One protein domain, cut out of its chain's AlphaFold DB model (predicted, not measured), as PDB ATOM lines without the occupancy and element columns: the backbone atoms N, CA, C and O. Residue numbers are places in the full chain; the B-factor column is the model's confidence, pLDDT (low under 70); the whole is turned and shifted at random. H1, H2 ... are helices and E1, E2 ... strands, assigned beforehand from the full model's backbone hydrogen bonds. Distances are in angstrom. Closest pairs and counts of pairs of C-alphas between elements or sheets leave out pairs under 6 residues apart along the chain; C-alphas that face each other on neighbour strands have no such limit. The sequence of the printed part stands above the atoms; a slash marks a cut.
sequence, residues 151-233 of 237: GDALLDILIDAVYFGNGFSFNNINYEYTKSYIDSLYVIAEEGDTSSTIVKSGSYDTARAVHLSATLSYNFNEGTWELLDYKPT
ATOM      1  N   GLY A 151     196.124 219.203 228.050       96.06
ATOM      2  CA  GLY A 151     194.981 219.928 227.537       96.06
ATOM      3  C   GLY A 151     193.888 219.016 227.011       96.06
ATOM      4  O   GLY A 151     192.727 219.309 227.289       96.06
ATOM      5  N   ASP A 152     194.221 217.895 226.365       94.75
ATOM      6  CA  ASP A 152     193.227 216.855 226.054       94.75
ATOM      7  C   ASP A 152     192.559 216.376 227.349       94.75
ATOM      8  O   ASP A 152     191.336 216.398 227.464       94.75
ATOM      9  N   ALA A 153     193.362 216.072 228.375       95.75
ATOM     10  CA  ALA A 153     192.843 215.658 229.674       95.75
ATOM     11  C   ALA A 153     191.981 216.742 230.345       95.75
ATOM     12  O   ALA A 153     190.940 216.435 230.923       95.75
ATOM     13  N   LEU A 154     192.368 218.021 230.261       96.62
ATOM     14  CA  LEU A 154     191.550 219.126 230.768       96.62
ATOM     15  C   LEU A 154     190.194 219.207 230.058       96.62
ATOM     16  O   LEU A 154     189.173 219.414 230.718       96.62
ATOM     17  N   LEU A 155     190.183 219.102 228.727       95.50
ATOM     18  CA  LEU A 155     188.948 219.149 227.950       95.50
ATOM     19  C   LEU A 155     188.049 217.960 228.296       95.50
ATOM     20  O   LEU A 155     186.867 218.182 228.549       95.50
ATOM     21  N   ASP A 156     188.607 216.755 228.418       94.88
ATOM     22  CA  ASP A 156     187.870 215.557 228.833       94.88
ATOM     23  C   ASP A 156     187.264 215.718 230.235       94.88
ATOM     24  O   ASP A 156     186.068 215.491 230.413       94.88
ATOM     25  N   ILE A 157     188.028 216.223 231.214       95.00
ATOM     26  CA  ILE A 157     187.521 216.515 232.570       95.00
ATOM     27  C   ILE A 157     186.309 217.458 232.516       95.00
ATOM     28  O   ILE A 157     185.312 217.248 233.216       95.00
ATOM     29  N   LEU A 158     186.387 218.520 231.710       95.31
ATOM     30  CA  LEU A 158     185.308 219.500 231.584       95.31
ATOM     31  C   LEU A 158     184.088 218.918 230.857       95.31
ATOM     32  O   LEU A 158     182.956 219.146 231.296       95.31
ATOM     33  N   ILE A 159     184.309 218.172 229.772       95.00
ATOM     34  CA  ILE A 159     183.260 217.477 229.017       95.00
ATOM     35  C   ILE A 159     182.528 216.516 229.943       95.00
ATOM     36  O   ILE A 159     181.308 216.622 230.076       95.00
ATOM     37  N   ASP A 160     183.254 215.651 230.646       94.62
ATOM     38  CA  ASP A 160     182.660 214.641 231.510       94.62
ATOM     39  C   ASP A 160     181.829 215.269 232.632       94.62
ATOM     40  O   ASP A 160     180.677 214.879 232.863       94.62
ATOM     41  N   ALA A 161     182.361 216.307 233.282       94.19
ATOM     42  CA  ALA A 161     181.666 217.004 234.357       94.19
ATOM     43  C   ALA A 161     180.361 217.682 233.895       94.19
ATOM     44  O   ALA A 161     179.368 217.681 234.628       94.19
ATOM     45  N   VAL A 162     180.336 218.255 232.687       94.00
ATOM     46  CA  VAL A 162     179.184 219.014 232.163       94.00
ATOM     47  C   VAL A 162     178.158 218.121 231.458       94.00
ATOM     48  O   VAL A 162     176.954 218.385 231.523       94.00
ATOM     49  N   TYR A 163     178.601 217.069 230.772       94.19
ATOM     50  CA  TYR A 163     177.709 216.169 230.043       94.19
ATOM     51  C   TYR A 163     177.125 215.063 230.910       94.19
ATOM     52  O   TYR A 163     175.950 214.725 230.724       94.19
ATOM     53  N   PHE A 164     177.922 214.519 231.830       91.88
ATOM     54  CA  PHE A 164     177.566 213.335 232.612       91.88
ATOM     55  C   PHE A 164     177.501 213.603 234.122       91.88
ATOM     56  O   PHE A 164     176.903 212.812 234.851       91.88
ATOM     57  N   GLY A 165     178.074 214.714 234.590       86.44
ATOM     58  CA  GLY A 165     177.992 215.172 235.976       86.44
ATOM     59  C   GLY A 165     176.900 216.217 236.234       86.44
ATOM     60  O   GLY A 165     176.023 216.476 235.410       86.44
ATOM     61  N   ASN A 166     176.979 216.850 237.408       84.94
ATOM     62  CA  ASN A 166     176.111 217.965 237.816       84.94
ATOM     63  C   ASN A 166     176.753 219.338 237.520       84.94
ATOM     64  O   ASN A 166     176.470 220.313 238.215       84.94
ATOM     65  N   GLY A 167     177.634 219.410 236.519       87.19
ATOM     66  CA  GLY A 167     178.473 220.574 236.241       87.19
ATOM     67  C   GLY A 167     179.888 220.431 236.802       87.19
ATOM     68  O   GLY A 167     180.211 219.472 237.506       87.19
ATOM     69  N   PHE A 168     180.750 221.390 236.460       93.38
ATOM     70  CA  PHE A 168     182.152 221.383 236.865       93.38
ATOM     71  C   PHE A 168     182.350 222.135 238.182       93.38
ATOM     72  O   PHE A 168     181.930 223.283 238.330       93.38
ATOM     73  N   SER A 169     183.031 221.503 239.133       91.81
ATOM     74  CA  SER A 169     183.378 222.111 240.415       91.81
ATOM     75  C   SER A 169     184.840 221.864 240.743       91.81
ATOM     76  O   SER A 169     185.310 220.733 240.630       91.81
ATOM     77  N   PHE A 170     185.537 222.891 241.215       93.62
ATOM     78  CA  PHE A 170     186.932 222.787 241.627       93.62
ATOM     79  C   PHE A 170     187.185 223.649 242.866       93.62
ATOM     80  O   PHE A 170     186.726 224.789 242.927       93.62
ATOM     81  N   ASN A 171     187.881 223.106 243.872       91.50
ATOM     82  CA  ASN A 171     188.137 223.773 245.158       91.50
ATOM     83  C   ASN A 171     186.880 224.391 245.811       91.50
ATOM     84  O   ASN A 171     186.913 225.511 246.317       91.50
ATOM     85  N   ASN A 172     185.765 223.649 245.816       90.19
ATOM     86  CA  ASN A 172     184.449 224.071 246.331       90.19
ATOM     87  C   ASN A 172     183.799 225.258 245.592       90.19
ATOM     88  O   ASN A 172     182.829 225.828 246.089       90.19
ATOM     89  N   ILE A 173     184.309 225.628 244.416       88.62
ATOM     90  CA  ILE A 173     183.691 226.612 243.526       88.62
ATOM     91  C   ILE A 173     183.019 225.858 242.385       88.62
ATOM     92  O   ILE A 173     183.660 225.051 241.713       88.62
ATOM     93  N   ASN A 174     181.736 226.133 242.162       89.25
ATOM     94  CA  ASN A 174     180.982 225.593 241.035       89.25
ATOM     95  C   ASN A 174     181.065 226.565 239.858       89.25
ATOM     96  O   ASN A 174     180.789 227.755 240.015       89.25
ATOM     97  N   TYR A 175     181.417 226.044 238.689       88.31
ATOM     98  CA  TYR A 175     181.485 226.796 237.446       88.31
ATOM     99  C   TYR A 175     180.353 226.340 236.526       88.31
ATOM    100  O   TYR A 175     180.274 225.176 236.126       88.31
ATOM    101  N   GLU A 176     179.459 227.267 236.199       84.88
ATOM    102  CA  GLU A 176     178.314 226.996 235.334       84.88
ATOM    103  C   GLU A 176     178.721 227.125 233.864       84.88
ATOM    104  O   GLU A 176     178.742 228.217 233.295       84.88
ATOM    105  N   TYR A 177     179.045 225.992 233.243       90.00
ATOM    106  CA  TYR A 177     179.323 225.917 231.812       90.00
ATOM    107  C   TYR A 177     178.159 225.305 231.048       90.00
ATOM    108  O   TYR A 177     177.590 224.287 231.442       90.00
ATOM    109  N   THR A 178     177.824 225.912 229.910       90.25
ATOM    110  CA  THR A 178     176.893 225.306 228.963       90.25
ATOM    111  C   THR A 178     177.615 224.255 228.125       90.25
ATOM    112  O   THR A 178     178.803 224.377 227.830       90.25
ATOM    113  N   LYS A 179     176.871 223.245 227.669       92.62
ATOM    114  CA  LYS A 179     177.379 222.228 226.736       92.62
ATOM    115  C   LYS A 179     177.988 222.858 225.479       92.62
ATOM    116  O   LYS A 179     179.121 222.559 225.139       92.62
ATOM    117  N   SER A 180     177.295 223.834 224.890       91.50
ATOM    118  CA  SER A 180     177.775 224.557 223.704       91.50
ATOM    119  C   SER A 180     179.085 225.310 223.936       91.50
ATOM    120  O   SER A 180     179.881 225.452 223.016       91.50
ATOM    121  N   TYR A 181     179.303 225.829 225.149       90.81
ATOM    122  CA  TYR A 181     180.555 226.488 225.491       90.81
ATOM    123  C   TYR A 181     181.694 225.471 225.549       90.81
ATOM    124  O   TYR A 181     182.717 225.698 224.906       90.81
ATOM    125  N   ILE A 182     181.489 224.346 226.244       92.06
ATOM    126  CA  ILE A 182     182.469 223.257 226.324       92.06
ATOM    127  C   ILE A 182     182.818 222.713 224.934       92.06
ATOM    128  O   ILE A 182     183.997 222.605 224.621       92.06
ATOM    129  N   ASP A 183     181.824 222.486 224.072       91.12
ATOM    130  CA  ASP A 183     182.039 222.002 222.697       91.12
ATOM    131  C   ASP A 183     182.891 222.961 221.848       91.12
ATOM    132  O   ASP A 183     183.514 222.554 220.869       91.12
ATOM    133  N   SER A 184     182.900 224.250 222.198       91.31
ATOM    134  CA  SER A 184     183.668 225.275 221.485       91.31
ATOM    135  C   SER A 184     185.111 225.413 221.977       91.31
ATOM    136  O   SER A 184     185.900 226.106 221.328       91.31
ATOM    137  N   LEU A 185     185.449 224.825 223.131       92.19
ATOM    138  CA  LEU A 185     186.770 224.957 223.733       92.19
ATOM    139  C   LEU A 185     187.814 224.141 222.971       92.19
ATOM    140  O   LEU A 185     187.580 223.014 222.547       92.19
ATOM    141  N   TYR A 186     189.008 224.710 222.860       93.12
ATOM    142  CA  TYR A 186     190.196 224.011 222.393       93.12
ATOM    143  C   TYR A 186     191.435 224.505 223.137       93.12
ATOM    144  O   TYR A 186     191.443 225.587 223.739       93.12
ATOM    145  N   VAL A 187     192.493 223.701 223.074       95.12
ATOM    146  CA  VAL A 187     193.796 224.016 223.658       95.12
ATOM    147  C   VAL A 187     194.515 225.041 222.777       95.12
ATOM    148  O   VAL A 187     194.810 224.784 221.611       95.12
ATOM    149  N   ILE A 188     194.805 226.219 223.331       94.44
ATOM    150  CA  ILE A 188     195.577 227.272 222.654       94.44
ATOM    151  C   ILE A 188     197.075 227.022 222.824       94.44
ATOM    152  O   ILE A 188     197.841 227.213 221.878       94.44
ATOM    153  N   ALA A 189     197.491 226.658 224.037       94.25
ATOM    154  CA  ALA A 189     198.886 226.424 224.380       94.25
ATOM    155  C   ALA A 189     199.018 225.524 225.611       94.25
ATOM    156  O   ALA A 189     198.184 225.578 226.520       94.25
ATOM    157  N   GLU A 190     200.122 224.782 225.645       95.44
ATOM    158  CA  GLU A 190     200.584 223.993 226.782       95.44
ATOM    159  C   GLU A 190     202.040 224.342 227.063       95.44
ATOM    160  O   GLU A 190     202.877 224.351 226.159       95.44
ATOM    161  N   GLU A 191     202.334 224.686 228.312       95.31
ATOM    162  CA  GLU A 191     203.648 225.156 228.735       95.31
ATOM    163  C   GLU A 191     204.013 224.484 230.061       95.31
ATOM    164  O   GLU A 191     203.298 224.645 231.050       95.31
ATOM    165  N   GLY A 192     205.128 223.754 230.100       93.38
ATOM    166  CA  GLY A 192     205.622 223.117 231.320       93.38
ATOM    167  C   GLY A 192     206.165 221.712 231.086       93.38
ATOM    168  O   GLY A 192     206.573 221.370 229.977       93.38
ATOM    169  N   ASP A 193     206.179 220.925 232.156       92.25
ATOM    170  CA  ASP A 193     206.572 219.518 232.157       92.25
ATOM    171  C   ASP A 193     205.519 218.657 232.873       92.25
ATOM    172  O   ASP A 193     204.491 219.148 233.348       92.25
ATOM    173  N   THR A 194     205.769 217.353 232.970       91.56
ATOM    174  CA  THR A 194     204.847 216.393 233.592       91.56
ATOM    175  C   THR A 194     204.579 216.664 235.073       91.56
ATOM    176  O   THR A 194     203.572 216.190 235.586       91.56
ATOM    177  N   SER A 195     205.409 217.436 235.778       92.50
ATOM    178  CA  SER A 195     205.149 217.826 237.170       92.50
ATOM    179  C   SER A 195     204.222 219.038 237.283       92.50
ATOM    180  O   SER A 195     203.499 219.174 238.270       92.50
ATOM    181  N   SER A 196     204.234 219.919 236.281       95.94
ATOM    182  CA  SER A 196     203.395 221.111 236.230       95.94
ATOM    183  C   SER A 196     203.290 221.620 234.795       95.94
ATOM    184  O   SER A 196     204.199 222.273 234.281       95.94
ATOM    185  N   THR A 197     202.164 221.330 234.147       97.31
ATOM    186  CA  THR A 197     201.829 221.840 232.817       97.31
ATOM    187  C   THR A 197     200.685 222.838 232.922       97.31
ATOM    188  O   THR A 197     199.602 222.519 233.413       97.31
ATOM    189  N   ILE A 198     200.923 224.056 232.445       97.56
ATOM    190  CA  ILE A 198     199.907 225.096 232.315       97.56
ATOM    191  C   ILE A 198     199.244 224.944 230.951       97.56
ATOM    192  O   ILE A 198     199.888 225.093 229.914       97.56
ATOM    193  N   VAL A 199     197.939 224.716 230.965       97.50
ATOM    194  CA  VAL A 199     197.087 224.656 229.781       97.50
ATOM    195  C   VAL A 199     196.304 225.954 229.682       97.50
ATOM    196  O   VAL A 199     195.657 226.377 230.643       97.50
ATOM    197  N   LYS A 200     196.337 226.592 228.513       95.50
ATOM    198  CA  LYS A 200     195.494 227.745 228.177       95.50
ATOM    199  C   LYS A 200     194.473 227.299 227.142       95.50
ATOM    200  O   LYS A 200     194.862 226.854 226.063       95.50
ATOM    201  N   SER A 201     193.191 227.485 227.437       93.75
ATOM    202  CA  SER A 201     192.098 227.112 226.538       93.75
ATOM    203  C   SER A 201     191.218 228.310 226.207       93.75
ATOM    204  O   SER A 201     191.076 229.249 226.997       93.75
ATOM    205  N   GLY A 202     190.618 228.284 225.024       91.50
ATOM    206  CA  GLY A 202     189.704 229.320 224.555       91.50
ATOM    207  C   GLY A 202     188.725 228.787 223.526       91.50
ATOM    208  O   GLY A 202     188.811 227.627 223.134       91.50
ATOM    209  N   SER A 203     187.778 229.627 223.110       86.44
ATOM    210  CA  SER A 203     186.769 229.247 222.116       86.44
ATOM    211  C   SER A 203     187.207 229.605 220.699       86.44
ATOM    212  O   SER A 203     187.833 230.654 220.488       86.44
ATOM    213  N   TYR A 204     186.870 228.761 219.717       76.12
ATOM    214  CA  TYR A 204     187.184 228.996 218.297       76.12
ATOM    215  C   TYR A 204     186.692 230.363 217.799       76.12
ATOM    216  O   TYR A 204     187.367 231.006 216.992       76.12
ATOM    217  N   ASP A 205     185.584 230.851 218.355       74.50
ATOM    218  CA  ASP A 205     184.903 232.072 217.915       74.50
ATOM    219  C   ASP A 205     185.594 233.376 218.357       74.50
ATOM    220  O   ASP A 205     185.196 234.467 217.953       74.50
ATOM    221  N   THR A 206     186.648 233.290 219.176       72.62
ATOM    222  CA  THR A 206     187.251 234.455 219.860       72.62
ATOM    223  C   THR A 206     188.682 234.775 219.430       72.62
ATOM    224  O   THR A 206     189.411 235.467 220.138       72.62
ATOM    225  N   ALA A 207     189.111 234.284 218.264       75.75
ATOM    226  CA  ALA A 207     190.443 234.555 217.709       75.75
ATOM    227  C   ALA A 207     191.606 234.219 218.674       75.75
ATOM    228  O   ALA A 207     192.592 234.950 218.748       75.75
ATOM    229  N   ARG A 208     191.509 233.078 219.377       75.44
ATOM    230  CA  ARG A 208     192.491 232.597 220.374       75.44
ATOM    231  C   ARG A 208     192.545 233.410 221.673       75.44
ATOM    232  O   ARG A 208     193.578 233.413 222.344       75.44
ATOM    233  N   ALA A 209     191.463 234.084 222.057       85.69
ATOM    234  CA  ALA A 209     191.380 234.660 223.392       85.69
ATOM    235  C   ALA A 209     191.409 233.543 224.449       85.69
ATOM    236  O   ALA A 209     190.689 232.551 224.347       85.69
ATOM    237  N   VAL A 210     192.244 233.697 225.479       89.06
ATOM    238  CA  VAL A 210     192.304 232.732 226.584       89.06
ATOM    239  C   VAL A 210     191.069 232.922 227.457       89.06
ATOM    240  O   VAL A 210     190.861 233.985 228.045       89.06
ATOM    241  N   HIS A 211     190.235 231.892 227.531       90.69
ATOM    242  CA  HIS A 211     189.017 231.890 228.337       90.69
ATOM    243  C   HIS A 211     189.220 231.260 229.703       90.69
ATOM    244  O   HIS A 211     188.512 231.597 230.644       90.69
ATOM    245  N   LEU A 212     190.156 230.325 229.807       92.62
ATOM    246  CA  LEU A 212     190.525 229.689 231.057       92.62
ATOM    247  C   LEU A 212     191.966 229.204 230.974       92.62
ATOM    248  O   LEU A 212     192.477 228.893 229.895       92.62
ATOM    249  N   SER A 213     192.603 229.120 232.131       95.06
ATOM    250  CA  SER A 213     193.867 228.421 232.300       95.06
ATOM    251  C   SER A 213     193.749 227.398 233.413       95.06
ATOM    252  O   SER A 213     193.130 227.680 234.442       95.06
ATOM    253  N   ALA A 214     194.383 226.251 233.237       97.12
ATOM    254  CA  ALA A 214     194.493 225.223 234.255       97.12
ATOM    255  C   ALA A 214     195.951 224.808 234.421       97.12
ATOM    256  O   ALA A 214     196.735 224.910 233.481       97.12
ATOM    257  N   THR A 215     196.316 224.346 235.611       97.88
ATOM    258  CA  THR A 215     197.599 223.674 235.839       97.88
ATOM    259  C   THR A 215     197.315 222.218 236.143       97.88
ATOM    260  O   THR A 215     196.511 221.939 237.031       97.88
ATOM    261  N   LEU A 216     197.963 221.311 235.419       98.06
ATOM    262  CA  LEU A 216     197.843 219.875 235.620       98.06
ATOM    263  C   LEU A 216     199.207 219.257 235.934       98.06
ATOM    264  O   LEU A 216     200.238 219.745 235.468       98.06
ATOM    265  N   SER A 217     199.210 218.173 236.702       96.75
ATOM    266  CA  SER A 217     200.383 217.322 236.932       96.75
ATOM    267  C   SER A 217     200.073 215.888 236.551       96.75
ATOM    268  O   SER A 217     198.986 215.392 236.822       96.75
ATOM    269  N   TYR A 218     201.028 215.198 235.950       94.00
ATOM    270  CA  TYR A 218     200.867 213.813 235.560       94.00
ATOM    271  C   TYR A 218     201.024 212.881 236.766       94.00
ATOM    272  O   TYR A 218     202.086 212.821 237.392       94.00
ATOM    273  N   ASN A 219     199.981 212.118 237.080       90.62
ATOM    274  CA  ASN A 219     200.039 211.056 238.070       90.62
ATOM    275  C   ASN A 219     200.504 209.759 237.396       90.62
ATOM    276  O   ASN A 219     199.738 209.049 236.745       90.62
ATOM    277  N   PHE A 220     201.776 209.420 237.601       85.25
ATOM    278  CA  PHE A 220     202.390 208.202 237.067       85.25
ATOM    279  C   PHE A 220     201.828 206.899 237.656       85.25
ATOM    280  O   PHE A 220     202.048 205.844 237.071       85.25
ATOM    281  N   ASN A 221     201.129 206.929 238.790       82.81
ATOM    282  CA  ASN A 221     200.494 205.731 239.343       82.81
ATOM    283  C   ASN A 221     199.149 205.452 238.666       82.81
ATOM    284  O   ASN A 221     198.813 204.295 238.425       82.81
ATOM    285  N   GLU A 222     198.394 206.505 238.355       85.12
ATOM    286  CA  GLU A 222     197.072 206.404 237.727       85.12
ATOM    287  C   GLU A 222     197.131 206.476 236.195       85.12
ATOM    288  O   GLU A 222     196.190 206.063 235.521       85.12
ATOM    289  N   GLY A 223     198.244 206.955 235.632       86.25
ATOM    290  CA  GLY A 223     198.420 207.083 234.187       86.25
ATOM    291  C   GLY A 223     197.599 208.213 233.574       86.25
ATOM    292  O   GLY A 223     197.223 208.129 232.406       86.25
ATOM    293  N   THR A 224     197.299 209.250 234.356       90.75
ATOM    294  CA  THR A 224     196.423 210.356 233.956       90.75
ATOM    295  C   THR A 224     196.930 211.695 234.484       90.75
ATOM    296  O   THR A 224     197.807 211.749 235.347       90.75
ATOM    297  N   TRP A 225     196.380 212.786 233.959       95.25
ATOM    298  CA  TRP A 225     196.646 214.135 234.439       95.25
ATOM    299  C   TRP A 225     195.692 214.509 235.576       95.25
ATOM    300  O   TRP A 225     194.477 214.376 235.464       95.25
ATOM    301  N   GLU A 226     196.250 215.035 236.659       95.56
ATOM    302  CA  GLU A 226     195.521 215.581 237.797       95.56
ATOM    303  C   GLU A 226     195.431 217.098 237.690       95.56
ATOM    304  O   GLU A 226     196.428 217.782 237.461       95.56
ATOM    305  N   LEU A 227     194.233 217.639 237.902       96.62
ATOM    306  CA  LEU A 227     194.004 219.077 237.928       96.62
ATOM    307  C   LEU A 227     194.459 219.678 239.269       96.62
ATOM    308  O   LEU A 227     193.873 219.391 240.311       96.62
ATOM    309  N   LEU A 228     195.465 220.555 239.233       96.75
ATOM    310  CA  LEU A 228     196.033 221.223 240.412       96.75
ATOM    311  C   LEU A 228     195.496 222.636 240.637       96.75
ATOM    312  O   LEU A 228     195.346 223.077 241.777       96.75
ATOM    313  N   ASP A 229     195.244 223.367 239.556       96.00
ATOM    314  CA  ASP A 229     194.733 224.734 239.608       96.00
ATOM    315  C   ASP A 229     193.812 225.000 238.424       96.00
ATOM    316  O   ASP A 229     194.017 224.473 237.330       96.00
ATOM    317  N   TYR A 230     192.819 225.854 238.638       95.69
ATOM    318  CA  TYR A 230     191.831 226.211 237.635       95.69
ATOM    319  C   TYR A 230     191.442 227.679 237.768       95.69
ATOM    320  O   TYR A 230     190.960 228.123 238.810       95.69
ATOM    321  N   LYS A 231     191.637 228.435 236.690       91.69
ATOM    322  CA  LYS A 231     191.421 229.880 236.632       91.69
ATOM    323  C   LYS A 231     190.635 230.230 235.371       91.69
ATOM    324  O   LYS A 231     191.241 230.337 234.302       91.69
ATOM    325  N   PRO A 232     189.312 230.431 235.452       87.75
ATOM    326  CA  PRO A 232     188.584 231.019 234.342       87.75
ATOM    327  C   PRO A 232     188.956 232.497 234.202       87.75
ATOM    328  O   PRO A 232     189.107 233.226 235.186       87.75
ATOM    329  N   THR A 233     189.066 232.960 232.967       76.50
ATOM    330  CA  THR A 233     189.088 234.383 232.654       76.50
ATOM    331  C   THR A 233     187.671 234.902 232.867       76.50
ATOM    332  O   THR A 233     186.757 234.570 232.113       76.50
TER     333      THR A 233
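What this domain is: This is residues 151 to 233 of the 237 residues of an uncharacterized protein of Clostridium disporicum (UniProt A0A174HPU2). A strongly twisted sheet of four strands curls round one helix, H1; the short helix H2 packs side by side with the later part of H1, and a small hairpin of E1 and E2 sits beyond the sheet, near the end of H1. The sheet, in the order E3, E4, E5, E6, is antiparallel throughout, and H1 and H2 on one face of it make two layers, a sheet with helices over one face. The printed part has 83 residues, with two named helices and six named strands along the chain as H1, E1, E2, H2, E3, E4, E5, E6, of mixed class. It is compact, with a radius of gyration of the C-alphas of 12.4 A, and spans 34 by 29 by 19 A.

Where its parts are: Find C-alpha 185 at (186.770, 224.957, 223.733), where E3 begins; it runs to residue 193, 22.2 A, and bends by 57 degrees at residue 188. E4 takes residues 196 to 203, 23.3 A, and E5 residues 212 to 219, 22.1 A. E6, residues 224 to 232, covers 22.1 A, bends by 64 degrees at residue 229 and ends at C-alpha 232, (188.584, 231.019, 234.342). Go back to C-alpha 151 at (194.981, 219.928, 227.537), where H1 begins; it runs 17.9 A to residue 163. E1 is residues 168 to 170, E2 residues 173 to 175 and H2 residues 179 to 184.

How they stand to each other: Begin with the sheet, a meander, each strand the antiparallel neighbour of the one before, and each such pair a hairpin. Between E3 and E4 look at N 188 and O 200, 2.8 A; between E4 and E5 at N 199 and O 214, 2.8 A; between E5 and E6 at N 215 and O 229, 2.9 A. H1 is on this sheet with its residues 151 to 159: the closest C-alphas are those of Gly 151 and Val 199 in E4, 5.6 A, and of Ala 153 and Trp 225 in E6, 6.3 A. H1 and H2 touch at a shallow tilt of 20 degrees, opposite ways, closest at the C-alphas of Ile 159 and Ile 182, 6.4 A. H2 is on the sheet too, its Ser 184 and Ser 203 of E4 having C-alphas 5.1 A apart. In H1 and H2 every O i to N i+4 pair is within hydrogen-bond range. In the antiparallel hairpin of E1 and E2, N 175 and O 168 are 2.8 A apart; E2 and E6 are apart.

The domain as a whole: The farthest C-alphas, those of Ala 207 and Asn 221, are 37.4 A apart. The printed part has no cut and no long link; the link from E4 to E5, 8 residues, is short, and the others are tight. The mean pLDDT of the printed part is 91.3, and no printed residue is under 70.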